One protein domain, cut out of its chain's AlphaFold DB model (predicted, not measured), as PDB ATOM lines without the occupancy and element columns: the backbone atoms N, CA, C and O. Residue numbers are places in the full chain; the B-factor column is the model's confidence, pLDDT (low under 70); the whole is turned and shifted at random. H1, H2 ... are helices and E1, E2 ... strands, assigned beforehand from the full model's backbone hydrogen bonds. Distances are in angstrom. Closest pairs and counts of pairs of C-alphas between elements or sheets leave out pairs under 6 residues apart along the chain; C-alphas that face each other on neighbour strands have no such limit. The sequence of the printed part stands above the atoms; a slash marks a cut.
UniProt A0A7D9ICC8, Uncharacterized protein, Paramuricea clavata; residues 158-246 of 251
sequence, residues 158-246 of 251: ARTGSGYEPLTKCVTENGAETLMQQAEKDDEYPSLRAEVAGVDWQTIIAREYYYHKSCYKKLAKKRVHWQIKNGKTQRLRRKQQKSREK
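Overview. This is residues 158 to 246 of the 251 residues of an uncharacterized protein of Paramuricea clavata (UniProt A0A7D9ICC8). A long single helix, H4, sticks out as an arm with its residues 227 to 246 from a small body, in which the short helices H2 and H3 pack on H1 and a narrow ribbon of three strands lies where H4 begins. E2 makes the length of the ribbon, with E1 along one part of it and E3 along another. The printed part has 89 residues, with elements in the order E1 E2 H1 H2 H3 E3 H4; the sheet runs E1 E2 E3, antiparallel throughout, and the class is mostly helix. The whole is loose, with a radius of gyration of the C-alphas of 17.3 A, and spans 57 by 33 by 22 A.

Along the chain. In the sheet, E2 is residues 163 to 169, 19.3 A from first to last C-alpha, E1 is residues 158 to 160, and E3 is residues 210 to 212. C-alpha 158, where E1 begins, is at (125.600, 92.785, 110.969). H4, residues 213 to 246, measures 49.2 A, from C-alpha 213 at (130.971, 90.550, 118.733) to C-alpha 246 at (132.274, 111.128, 163.391). H1 is residues 173 to 183, 15.3 A long; H2 is residues 190 to 196 and H3 residues 201 to 206.

Arrangement. The pairing along E2 is staggered: its residues 163 to 165 pair with E1 and its residues 167 to 169 with E3. E1 and E2 are a hairpin, antiparallel at 132 degrees, with N 160 and O 163 at 2.8 A and N 165 and O 158 at 2.9 A, within hydrogen-bond range. E2 and E3 are antiparallel at 150 degrees, with N 168 and O 211 at 2.8 A. H4 only grazes the sheet, with its residues 213 to 216. With residues 219 to 223 alone, H4 only just touches H1, with 3 pairs of C-alphas within 8 A; the closest C-alphas, of Thr 178 and Ala 220, are 7.0 A apart. H1 and H2 are a helical hairpin; they touch, the closest C-alphas, of Ala 183 and Arg 193, being 4.5 A apart, and run opposite ways at a steep tilt of 42 degrees. H1 also touches H3, with the closest C-alphas, of Ala 176 and Trp 201, 5.2 A apart. H2 and H4 are apart, as are H3 and H4. In H1, H2, H3 and H4 every O i to N i+4 pair is within hydrogen-bond range.

Size, cuts and confidence. The C-alphas farthest apart, of Gly 163 and Lys 246, are 59.1 A apart. Without the free stretch, the body of 69 residues spans 35 by 27 by 20 A. The printed part has no cut and no long link. Its mean pLDDT is 86.4; residues 158 to 162 are under 70.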
ATOM      1  N   ALA A 158     125.783  91.348 110.796       69.69
ATOM      2  CA  ALA A 158     125.600  92.785 110.969       69.69
ATOM      3  C   ALA A 158     126.588  93.563 110.087       69.69
ATOM      4  O   ALA A 158     127.782  93.255 110.048       69.69
ATOM      5  N   ARG A 159     126.109  94.609 109.398       66.75
ATOM      6  CA  ARG A 159     126.984  95.557 108.698       66.75
ATOM      7  C   ARG A 159     127.674  96.439 109.736       66.75
ATOM      8  O   ARG A 159     127.055  97.279 110.380       66.75
ATOM      9  N   THR A 160     128.969  96.237 109.899       68.44
ATOM     10  CA  THR A 160     129.859  97.143 110.624       68.44
ATOM     11  C   THR A 160     130.476  98.132 109.634       68.44
ATOM     12  O   THR A 160     130.516  97.866 108.431       68.44
ATOM     13  N   GLY A 161     131.000  99.265 110.116       68.50
ATOM     14  CA  GLY A 161     131.705 100.233 109.260       68.50
ATOM     15  C   GLY A 161     132.884  99.633 108.473       68.50
ATOM     16  O   GLY A 161     133.302 100.208 107.478       68.50
ATOM     17  N   SER A 162     133.381  98.458 108.878       67.12
ATOM     18  CA  SER A 162     134.467  97.714 108.228       67.12
ATOM     19  C   SER A 162     134.020  96.470 107.439       67.12
ATOM     20  O   SER A 162     134.876  95.711 106.992       67.12
ATOM     21  N   GLY A 163     132.714  96.212 107.294       77.75
ATOM     22  CA  GLY A 163     132.180  95.051 106.564       77.75
ATOM     23  C   GLY A 163     131.188  94.205 107.366       77.75
ATOM     24  O   GLY A 163     130.623  94.661 108.358       77.75
ATOM     25  N   TYR A 164     130.958  92.967 106.935       81.50
ATOM     26  CA  TYR A 164     130.001  92.055 107.566       81.50
ATOM     27  C   TYR A 164     130.628  91.309 108.746       81.50
ATOM     28  O   TYR A 164     131.677  90.678 108.613       81.50
ATOM     29  N   GLU A 165     129.981  91.373 109.905       85.38
ATOM     30  CA  GLU A 165     130.399  90.646 111.098       85.38
ATOM     31  C   GLU A 165     129.591  89.352 111.249       85.38
ATOM     32  O   GLU A 165     128.370  89.436 111.363       85.38
ATOM     33  N   PRO A 166     130.232  88.169 111.290       89.69
ATOM     34  CA  PRO A 166     129.523  86.915 111.489       89.69
ATOM     35  C   PRO A 166     129.048  86.759 112.935       89.69
ATOM     36  O   PRO A 166     129.652  87.272 113.885       89.69
ATOM     37  N   LEU A 167     127.999  85.962 113.100       92.88
ATOM     38  CA  LEU A 167     127.546  85.513 114.406       92.88
ATOM     39  C   LEU A 167     128.596  84.643 115.107       92.88
ATOM     40  O   LEU A 167     129.263  83.801 114.509       92.88
ATOM     41  N   THR A 168     128.731  84.859 116.409       93.12
ATOM     42  CA  THR A 168     129.598  84.110 117.316       93.12
ATOM     43  C   THR A 168     128.722  83.327 118.284       93.12
ATOM     44  O   THR A 168     127.832  83.902 118.906       93.12
ATOM     45  N   LYS A 169     128.976  82.023 118.412       94.81
ATOM     46  CA  LYS A 169     128.271  81.152 119.358       94.81
ATOM     47  C   LYS A 169     128.708  81.449 120.795       94.81
ATOM     48  O   LYS A 169     129.902  81.594 121.068       94.81
ATOM     49  N   CYS A 170     127.755  81.503 121.716       94.06
ATOM     50  CA  CYS A 170     128.012  81.605 123.145       94.06
ATOM     51  C   CYS A 170     128.386  80.229 123.706       94.06
ATOM     52  O   CYS A 170     127.529  79.374 123.891       94.06
ATOM     53  N   VAL A 171     129.678  80.015 123.956       95.50
ATOM     54  CA  VAL A 171     130.214  78.735 124.467       95.50
ATOM     55  C   VAL A 171     130.836  78.842 125.857       95.50
ATOM     56  O   VAL A 171     131.256  77.843 126.424       95.50
ATOM     57  N   THR A 172     130.934  80.054 126.402       95.00
ATOM     58  CA  THR A 172     131.612  80.327 127.675       95.00
ATOM     59  C   THR A 172     130.615  80.771 128.735       95.00
ATOM     60  O   THR A 172     129.795  81.646 128.445       95.00
ATOM     61  N   GLU A 173     130.780  80.286 129.964       94.94
ATOM     62  CA  GLU A 173     130.012  80.697 131.149       94.94
ATOM     63  C   GLU A 173     130.027  82.222 131.342       94.94
ATOM     64  O   GLU A 173     128.978  82.855 131.292       94.94
ATOM     65  N   ASN A 174     131.212  82.845 131.377       92.81
ATOM     66  CA  ASN A 174     131.359  84.309 131.474       92.81
ATOM     67  C   ASN A 174     130.576  85.085 130.394       92.81
ATOM     68  O   ASN A 174     130.093  86.201 130.619       92.81
ATOM     69  N   GLY A 175     130.488  84.514 129.190       92.50
ATOM     70  CA  GLY A 175     129.726  85.082 128.082       92.50
ATOM     71  C   GLY A 175     128.230  85.076 128.378       92.50
ATOM     72  O   GLY A 175     127.587  86.120 128.268       92.50
ATOM     73  N   ALA A 176     127.716  83.926 128.815       94.06
ATOM     74  CA  ALA A 176     126.319  83.722 129.178       94.06
ATOM     75  C   ALA A 176     125.909  84.569 130.394       94.06
ATOM     76  O   ALA A 176     124.919  85.293 130.321       94.06
ATOM     77  N   GLU A 177     126.717  84.599 131.457       93.31
ATOM     78  CA  GLU A 177     126.461  85.448 132.629       93.31
ATOM     79  C   GLU A 177     126.365  86.933 132.268       93.31
ATOM     80  O   GLU A 177     125.535  87.668 132.800       93.31
ATOM     81  N   THR A 178     127.217  87.397 131.351       92.31
ATOM     82  CA  THR A 178     127.192  88.796 130.908       92.31
ATOM     83  C   THR A 178     125.885  89.124 130.185       92.31
ATOM     84  O   THR A 178     125.359  90.223 130.365       92.31
ATOM     85  N   LEU A 179     125.350  88.187 129.395       92.62
ATOM     86  CA  LEU A 179     124.051  88.342 128.737       92.62
ATOM     87  C   LEU A 179     122.916  88.378 129.768       92.62
ATOM     88  O   LEU A 179     122.096  89.290 129.711       92.62
ATOM     89  N   MET A 180     122.922  87.467 130.747       92.25
ATOM     90  CA  MET A 180     121.924  87.418 131.827       92.25
ATOM     91  C   MET A 180     121.899  88.705 132.653       92.25
ATOM     92  O   MET A 180     120.856  89.336 132.802       92.25
ATOM     93  N   GLN A 181     123.062  89.138 133.146       89.12
ATOM     94  CA  GLN A 181     123.166  90.327 133.998       89.12
ATOM     95  C   GLN A 181     122.713  91.602 133.290       89.12
ATOM     96  O   GLN A 181     122.296  92.547 133.957       89.12
ATOM     97  N   GLN A 182     122.851  91.669 131.964       86.81
ATOM     98  CA  GLN A 182     122.362  92.817 131.214       86.81
ATOM     99  C   GLN A 182     120.875  92.697 130.893       86.81
ATOM    100  O   GLN A 182     120.172  93.694 131.011       86.81
ATOM    101  N   ALA A 183     120.399  91.504 130.532       88.00
ATOM    102  CA  ALA A 183     118.981  91.236 130.300       88.00
ATOM    103  C   ALA A 183     118.111  91.631 131.507       88.00
ATOM    104  O   ALA A 183     116.989  92.094 131.336       88.00
ATOM    105  N   GLU A 184     118.646  91.490 132.722       86.06
ATOM    106  CA  GLU A 184     117.974  91.888 133.962       86.06
ATOM    107  C   GLU A 184     117.971  93.408 134.207       86.06
ATOM    108  O   GLU A 184     117.074  93.931 134.864       86.06
ATOM    109  N   LYS A 185     118.975  94.132 133.701       82.31
ATOM    110  CA  LYS A 185     119.223  95.541 134.055       82.31
ATOM    111  C   LYS A 185     118.811  96.550 132.995       82.31
ATOM    112  O   LYS A 185     118.732  97.733 133.316       82.31
ATOM    113  N   ASP A 186     118.676  96.121 131.747       75.56
ATOM    114  CA  ASP A 186     118.581  97.015 130.597       75.56
ATOM    115  C   ASP A 186     117.306  96.723 129.803       75.56
ATOM    116  O   ASP A 186     117.172  95.664 129.190       75.56
ATOM    117  N   ASP A 187     116.384  97.685 129.783       78.94
ATOM    118  CA  ASP A 187     115.168  97.616 128.965       78.94
ATOM    119  C   ASP A 187     115.456  97.849 127.472       78.94
ATOM    120  O   ASP A 187     114.589  97.647 126.624       78.94
ATOM    121  N   GLU A 188     116.688  98.237 127.124       82.19
ATOM    122  CA  GLU A 188     117.095  98.537 125.747       82.19
ATOM    123  C   GLU A 188     117.138  97.296 124.837       82.19
ATOM    124  O   GLU A 188     117.115  97.426 123.614       82.19
ATOM    125  N   TYR A 189     117.174  96.086 125.408       82.44
ATOM    126  CA  TYR A 189     117.217  94.829 124.654       82.44
ATOM    127  C   TYR A 189     116.042  93.910 125.022       82.44
ATOM    128  O   TYR A 189     116.243  92.870 125.656       82.44
ATOM    129  N   PRO A 190     114.806  94.252 124.610       80.44
ATOM    130  CA  PRO A 190     113.611  93.499 124.983       80.44
ATOM    131  C   PRO A 190     113.652  92.049 124.487       80.44
ATOM    132  O   PRO A 190     113.224  91.149 125.203       80.44
ATOM    133  N   SER A 191     114.239  91.798 123.310       81.81
ATOM    134  CA  SER A 191     114.432  90.442 122.777       81.81
ATOM    135  C   SER A 191     115.369  89.609 123.652       81.81
ATOM    136  O   SER A 191     115.035  88.484 124.012       81.81
ATOM    137  N   LEU A 192     116.501  90.187 124.073       86.06
ATOM    138  CA  LEU A 192     117.443  89.514 124.966       86.06
ATOM    139  C   LEU A 192     116.778  89.196 126.310       86.06
ATOM    140  O   LEU A 192     116.935  88.096 126.833       86.06
ATOM    141  N   ARG A 193     116.008  90.145 126.854       88.00
ATOM    142  CA  ARG A 193     115.274  89.964 128.109       88.00
ATOM    143  C   ARG A 193     114.226  88.861 128.003       88.00
ATOM    144  O   ARG A 193     114.204  87.990 128.863       88.00
ATOM    145  N   ALA A 194     113.411  88.857 126.954       84.12
ATOM    146  CA  ALA A 194     112.385  87.835 126.749       84.12
ATOM    147  C   ALA A 194     112.972  86.418 126.626       84.12
ATOM    148  O   ALA A 194     112.349  85.450 127.054       84.12
ATOM    149  N   GLU A 195     114.170  86.291 126.054       84.38
ATOM    150  CA  GLU A 195     114.799  84.993 125.813       84.38
ATOM    151  C   GLU A 195     115.661  84.484 126.972       84.38
ATOM    152  O   GLU A 195     115.772  83.270 127.153       84.38
ATOM    153  N   VAL A 196     116.306  85.389 127.714       87.25
ATOM    154  CA  VAL A 196     117.353  85.055 128.693       87.25
ATOM    155  C   VAL A 196     116.894  85.261 130.142       87.25
ATOM    156  O   VAL A 196     117.489  84.689 131.057       87.25
ATOM    157  N   ALA A 197     115.836  86.039 130.396       84.12
ATOM    158  CA  ALA A 197     115.355  86.256 131.759       84.12
ATOM    159  C   ALA A 197     114.871  84.945 132.402       84.12
ATOM    160  O   ALA A 197     114.045  84.227 131.843       84.12
ATOM    161  N   GLY A 198     115.392  84.646 133.594       84.19
ATOM    162  CA  GLY A 198     115.051  83.431 134.344       84.19
ATOM    163  C   GLY A 198     115.668  82.140 133.796       84.19
ATOM    164  O   GLY A 198     115.330  81.061 134.273       84.19
ATOM    165  N   VAL A 199     116.564  82.232 132.810       89.94
ATOM    166  CA  VAL A 199     117.280  81.090 132.234       89.94
ATOM    167  C   VAL A 199     118.686  81.025 132.831       89.94
ATOM    168  O   VAL A 199     119.349  82.053 132.952       89.94
ATOM    169  N   ASP A 200     119.154  79.835 133.205       93.06
ATOM    170  CA  ASP A 200     120.521  79.647 133.693       93.06
ATOM    171  C   ASP A 200     121.556  79.705 132.554       93.06
ATOM    172  O   ASP A 200     121.263  79.528 131.366       93.06
ATOM    173  N   TRP A 201     122.815  79.955 132.911       92.62
ATOM    174  CA  TRP A 201     123.885  80.073 131.921       92.62
ATOM    175  C   TRP A 201     124.101  78.765 131.140       92.62
ATOM    176  O   TRP A 201     124.474  78.803 129.964       92.62
ATOM    177  N   GLN A 202     123.824  77.616 131.763       93.31
ATOM    178  CA  GLN A 202     123.926  76.291 131.148       93.31
ATOM    179  C   GLN A 202     122.916  76.143 130.014       93.31
ATOM    180  O   GLN A 202     123.286  75.728 128.915       93.31
ATOM    181  N   THR A 203     121.669  76.566 130.229       91.75
ATOM    182  CA  THR A 203     120.629  76.546 129.200       91.75
ATOM    183  C   THR A 203     120.938  77.523 128.071       91.75
ATOM    184  O   THR A 203     120.666  77.203 126.918       91.75
ATOM    185  N   ILE A 204     121.562  78.674 128.341       90.88
ATOM    186  CA  ILE A 204     122.010  79.602 127.282       90.88
ATOM    187  C   ILE A 204     123.064  78.944 126.381       90.88
ATOM    188  O   ILE A 204     123.008  79.064 125.156       90.88
ATOM    189  N   ILE A 205     124.024  78.222 126.960       91.88
ATOM    190  CA  ILE A 205     125.033  77.499 126.174       91.88
ATOM    191  C   ILE A 205     124.385  76.326 125.424       91.88
ATOM    192  O   ILE A 205     124.635  76.151 124.231       91.88
ATOM    193  N   ALA A 206     123.515  75.562 126.090       90.19
ATOM    194  CA  ALA A 206     122.837  74.397 125.521       90.19
ATOM    195  C   ALA A 206     121.876  74.757 124.375       90.19
ATOM    196  O   ALA A 206     121.781  74.020 123.398       90.19
ATOM    197  N   ARG A 207     121.197  75.908 124.460       88.81
ATOM    198  CA  ARG A 207     120.342  76.462 123.392       88.81
ATOM    199  C   ARG A 207     121.130  77.112 122.255       88.81
ATOM    200  O   ARG A 207     120.525  77.596 121.305       88.81
ATOM    201  N   GLU A 208     122.457  77.120 122.349       90.88
ATOM    202  CA  GLU A 208     123.352  77.637 121.321       90.88
ATOM    203  C   GLU A 208     123.081  79.098 120.948       90.88
ATOM    204  O   GLU A 208     122.962  79.430 119.776       90.88
ATOM    205  N   TYR A 209     122.999  80.003 121.920       91.38
ATOM    206  CA  TYR A 209     122.775  81.415 121.603       91.38
ATOM    207  C   TYR A 209     123.900  81.998 120.731       91.38
ATOM    208  O   TYR A 209     125.086  81.733 120.951       91.38
ATOM    209  N   TYR A 210     123.532  82.844 119.766       92.88
ATOM    210  CA  TYR A 210     124.461  83.519 118.862       92.88
ATOM    211  C   TYR A 210     124.438  85.035 119.074       92.88
ATOM    212  O   TYR A 210     123.405  85.630 119.369       92.88
ATOM    213  N   TYR A 211     125.582  85.695 118.892       93.69
ATOM    214  CA  TYR A 211     125.679  87.153 118.956       93.69
ATOM    215  C   TYR A 211     126.737  87.727 118.011       93.69
ATOM    216  O   TYR A 211     127.739  87.088 117.701       93.69
ATOM    217  N   HIS A 212     126.564  88.979 117.586       93.44
ATOM    218  CA  HIS A 212     127.637  89.743 116.947       93.44
ATOM    219  C   HIS A 212     128.645  90.210 118.009       93.44
ATOM    220  O   HIS A 212     128.244  90.695 119.074       93.44
ATOM    221  N   LYS A 213     129.958  90.115 117.750       92.00
ATOM    222  CA  LYS A 213     130.971  90.550 118.733       92.00
ATOM    223  C   LYS A 213     130.886  92.054 118.981       92.00
ATOM    224  O   LYS A 213     131.176  92.486 120.094       92.00
ATOM    225  N   SER A 214     130.480  92.861 118.001       92.12
ATOM    226  CA  SER A 214     130.223  94.291 118.201       92.12
ATOM    227  C   SER A 214     129.068  94.542 119.174       92.12
ATOM    228  O   SER A 214     129.227  95.351 120.090       92.12
ATOM    229  N   CYS A 215     127.953  93.817 119.043       91.50
ATOM    230  CA  CYS A 215     126.827  93.873 119.978       91.50
ATOM    231  C   CYS A 215     127.272  93.482 121.389       91.50
ATOM    232  O   CYS A 215     127.077  94.252 122.328       91.50
ATOM    233  N   TYR A 216     127.976  92.355 121.525       93.06
ATOM    234  CA  TYR A 216     128.504  91.915 122.817       93.06
ATOM    235  C   TYR A 216     129.483  92.930 123.423       93.06
ATOM    236  O   TYR A 216     129.399  93.242 124.605       93.06
ATOM    237  N   LYS A 217     130.378  93.528 122.625       91.75
ATOM    238  CA  LYS A 217     131.298  94.578 123.097       91.75
ATOM    239  C   LYS A 217     130.561  95.816 123.598       91.75
ATOM    240  O   LYS A 217     130.969  96.381 124.611       91.75
ATOM    241  N   LYS A 218     129.516  96.271 122.895       90.00
ATOM    242  CA  LYS A 218     128.688  97.404 123.348       90.00
ATOM    243  C   LYS A 218     128.041  97.079 124.694       90.00
ATOM    244  O   LYS A 218     128.113  97.885 125.617       90.00
ATOM    245  N   LEU A 219     127.502  95.872 124.807       89.62
ATOM    246  CA  LEU A 219     126.849  95.364 126.004       89.62
ATOM    247  C   LEU A 219     127.829  95.260 127.192       89.62
ATOM    248  O   LEU A 219     127.602  95.851 128.247       89.62
ATOM    249  N   ALA A 220     128.996  94.649 126.990       88.50
ATOM    250  CA  ALA A 220     130.048  94.544 128.002       88.50
ATOM    251  C   ALA A 220     130.583  95.916 128.457       88.50
ATOM    252  O   ALA A 220     130.841  96.121 129.643       88.50
ATOM    253  N   LYS A 221     130.711  96.893 127.547       87.81
ATOM    254  CA  LYS A 221     131.103  98.267 127.908       87.81
ATOM    255  C   LYS A 221     130.079  98.937 128.824       87.81
ATOM    256  O   LYS A 221     130.476  99.589 129.790       87.81
ATOM    257  N   LYS A 222     128.779  98.763 128.554       83.88
ATOM    258  CA  LYS A 222     127.714  99.288 129.422       83.88
ATOM    259  C   LYS A 222     127.795  98.691 130.827       83.88
ATOM    260  O   LYS A 222     127.721  99.445 131.796       83.88
ATOM    261  N   ARG A 223     128.051  97.383 130.938       81.94
ATOM    262  CA  ARG A 223     128.255  96.695 132.225       81.94
ATOM    263  C   ARG A 223     129.381  97.329 133.042       81.94
ATOM    264  O   ARG A 223     129.163  97.690 134.197       81.94
ATOM    265  N   VAL A 224     130.554  97.524 132.439       81.38
ATOM    266  CA  VAL A 224     131.707  98.144 133.121       81.38
ATOM    267  C   VAL A 224     131.373  99.567 133.571       81.38
ATOM    268  O   VAL A 224     131.634  99.943 134.713       81.38
ATOM    269  N   HIS A 225     130.737 100.358 132.707       82.62
ATOM    270  CA  HIS A 225     130.344 101.723 133.048       82.62
ATOM    271  C   HIS A 225     129.341 101.774 134.213       82.62
ATOM    272  O   HIS A 225     129.484 102.602 135.116       82.62
ATOM    273  N   TRP A 226     128.368 100.861 134.241       79.50
ATOM    274  CA  TRP A 226     127.416 100.721 135.344       79.50
ATOM    275  C   TRP A 226     128.103 100.308 136.652       79.50
ATOM    276  O   TRP A 226     127.860 100.918 137.692       79.50
ATOM    277  N   GLN A 227     129.021  99.336 136.607       80.31
ATOM    278  CA  GLN A 227     129.795  98.910 137.780       80.31
ATOM    279  C   GLN A 227     130.623 100.063 138.357       80.31
ATOM    280  O   GLN A 227     130.634 100.269 139.570       80.31
ATOM    281  N   ILE A 228     131.255 100.866 137.497       81.44
ATOM    282  CA  ILE A 228     132.007 102.054 137.918       81.44
ATOM    283  C   ILE A 228     131.079 103.084 138.568       81.44
ATOM    284  O   ILE A 228     131.408 103.614 139.633       81.44
ATOM    285  N   LYS A 229     129.920 103.372 137.960       78.88
ATOM    286  CA  LYS A 229     128.935 104.308 138.522       78.88
ATOM    287  C   LYS A 229     128.471 103.857 139.906       78.88
ATOM    288  O   LYS A 229     128.559 104.631 140.854       78.88
ATOM    289  N   ASN A 230     128.085 102.594 140.057       78.62
ATOM    290  CA  ASN A 230     127.601 102.074 141.333       78.62
ATOM    291  C   ASN A 230     128.691 101.957 142.395       78.62
ATOM    292  O   ASN A 230     128.440 102.276 143.557       78.62
ATOM    293  N   GLY A 231     129.913 101.585 142.011       81.56
ATOM    294  CA  GLY A 231     131.062 101.589 142.918       81.56
ATOM    295  C   GLY A 231     131.361 102.991 143.460       81.56
ATOM    296  O   GLY A 231     131.604 103.158 144.658       81.56
ATOM    297  N   LYS A 232     131.265 104.028 142.612       75.62
ATOM    298  CA  LYS A 232     131.378 105.432 143.045       75.62
ATOM    299  C   LYS A 232     130.257 105.812 144.015       75.62
ATOM    300  O   LYS A 232     130.547 106.378 145.069       75.62
ATOM    301  N   THR A 233     129.010 105.446 143.716       77.12
ATOM    302  CA  THR A 233     127.852 105.713 144.585       77.12
ATOM    303  C   THR A 233     127.995 105.047 145.954       77.12
ATOM    304  O   THR A 233     127.793 105.697 146.979       77.12
ATOM    305  N   GLN A 234     128.417 103.780 146.011       76.00
ATOM    306  CA  GLN A 234     128.659 103.090 147.284       76.00
ATOM    307  C   GLN A 234     129.782 103.744 148.093       76.00
ATOM    308  O   GLN A 234     129.657 103.909 149.309       76.00
ATOM    309  N   ARG A 235     130.870 104.163 147.436       78.25
ATOM    310  CA  ARG A 235     131.976 104.856 148.111       78.25
ATOM    311  C   ARG A 235     131.533 106.198 148.693       78.25
ATOM    312  O   ARG A 235     131.957 106.535 149.795       78.25
ATOM    313  N   LEU A 236     130.680 106.941 147.986       77.69
ATOM    314  CA  LEU A 236     130.092 108.190 148.484       77.69
ATOM    315  C   LEU A 236     129.191 107.945 149.700       77.69
ATOM    316  O   LEU A 236     129.368 108.617 150.713       77.69
ATOM    317  N   ARG A 237     128.311 106.934 149.654       82.81
ATOM    318  CA  ARG A 237     127.463 106.553 150.800       82.81
ATOM    319  C   ARG A 237     128.289 106.189 152.034       82.81
ATOM    320  O   ARG A 237     128.030 106.706 153.115       82.81
ATOM    321  N   ARG A 238     129.352 105.393 151.869       85.56
ATOM    322  CA  ARG A 238     130.279 105.056 152.966       85.56
ATOM    323  C   ARG A 238     130.987 106.283 153.543       85.56
ATOM    324  O   ARG A 238     131.212 106.333 154.746       85.56
ATOM    325  N   LYS A 239     131.351 107.269 152.713       87.62
ATOM    326  CA  LYS A 239     131.941 108.529 153.198       87.62
ATOM    327  C   LYS A 239     130.939 109.339 154.024       87.62
ATOM    328  O   LYS A 239     131.315 109.806 155.090       87.62
ATOM    329  N   GLN A 240     129.693 109.460 153.559       89.56
ATOM    330  CA  GLN A 240     128.632 110.174 154.281       89.56
ATOM    331  C   GLN A 240     128.282 109.506 155.617       89.56
ATOM    332  O   GLN A 240     128.096 110.189 156.622       89.56
ATOM    333  N   GLN A 241     128.242 108.174 155.649       91.56
ATOM    334  CA  GLN A 241     128.013 107.429 156.883       91.56
ATOM    335  C   GLN A 241     129.154 107.651 157.886       91.56
ATOM    336  O   GLN A 241     128.900 108.033 159.022       91.56
ATOM    337  N   LYS A 242     130.415 107.551 157.442       92.06
ATOM    338  CA  LYS A 242     131.576 107.833 158.300       92.06
ATOM    339  C   LYS A 242     131.616 109.274 158.812       92.06
ATOM    340  O   LYS A 242     132.061 109.498 159.933       92.06
ATOM    341  N   SER A 243     131.194 110.258 158.012       88.88
ATOM    342  CA  SER A 243     131.110 111.643 158.490       88.88
ATOM    343  C   SER A 243     130.027 111.820 159.552       88.88
ATOM    344  O   SER A 243     130.276 112.537 160.513       88.88
ATOM    345  N   ARG A 244     128.880 111.135 159.416       89.94
ATOM    346  CA  ARG A 244     127.805 111.139 160.426       89.94
ATOM    347  C   ARG A 244     128.246 110.490 161.737       89.94
ATOM    348  O   ARG A 244     128.133 111.107 162.789       89.94
ATOM    349  N   GLU A 245     128.856 109.310 161.660       92.69
ATOM    350  CA  GLU A 245     129.395 108.610 162.837       92.69
ATOM    351  C   GLU A 245     130.473 109.446 163.555       92.69
ATOM    352  O   GLU A 245     130.586 109.418 164.780       92.69
ATOM    353  N   LYS A 246     131.270 110.225 162.808       92.25
ATOM    354  CA  LYS A 246     132.274 111.128 163.391       92.25
ATOM    355  C   LYS A 246     131.639 112.339 164.082       92.25
ATOM    356  O   LYS A 246     132.130 112.735 165.137       92.25
TER     357      LYS A 246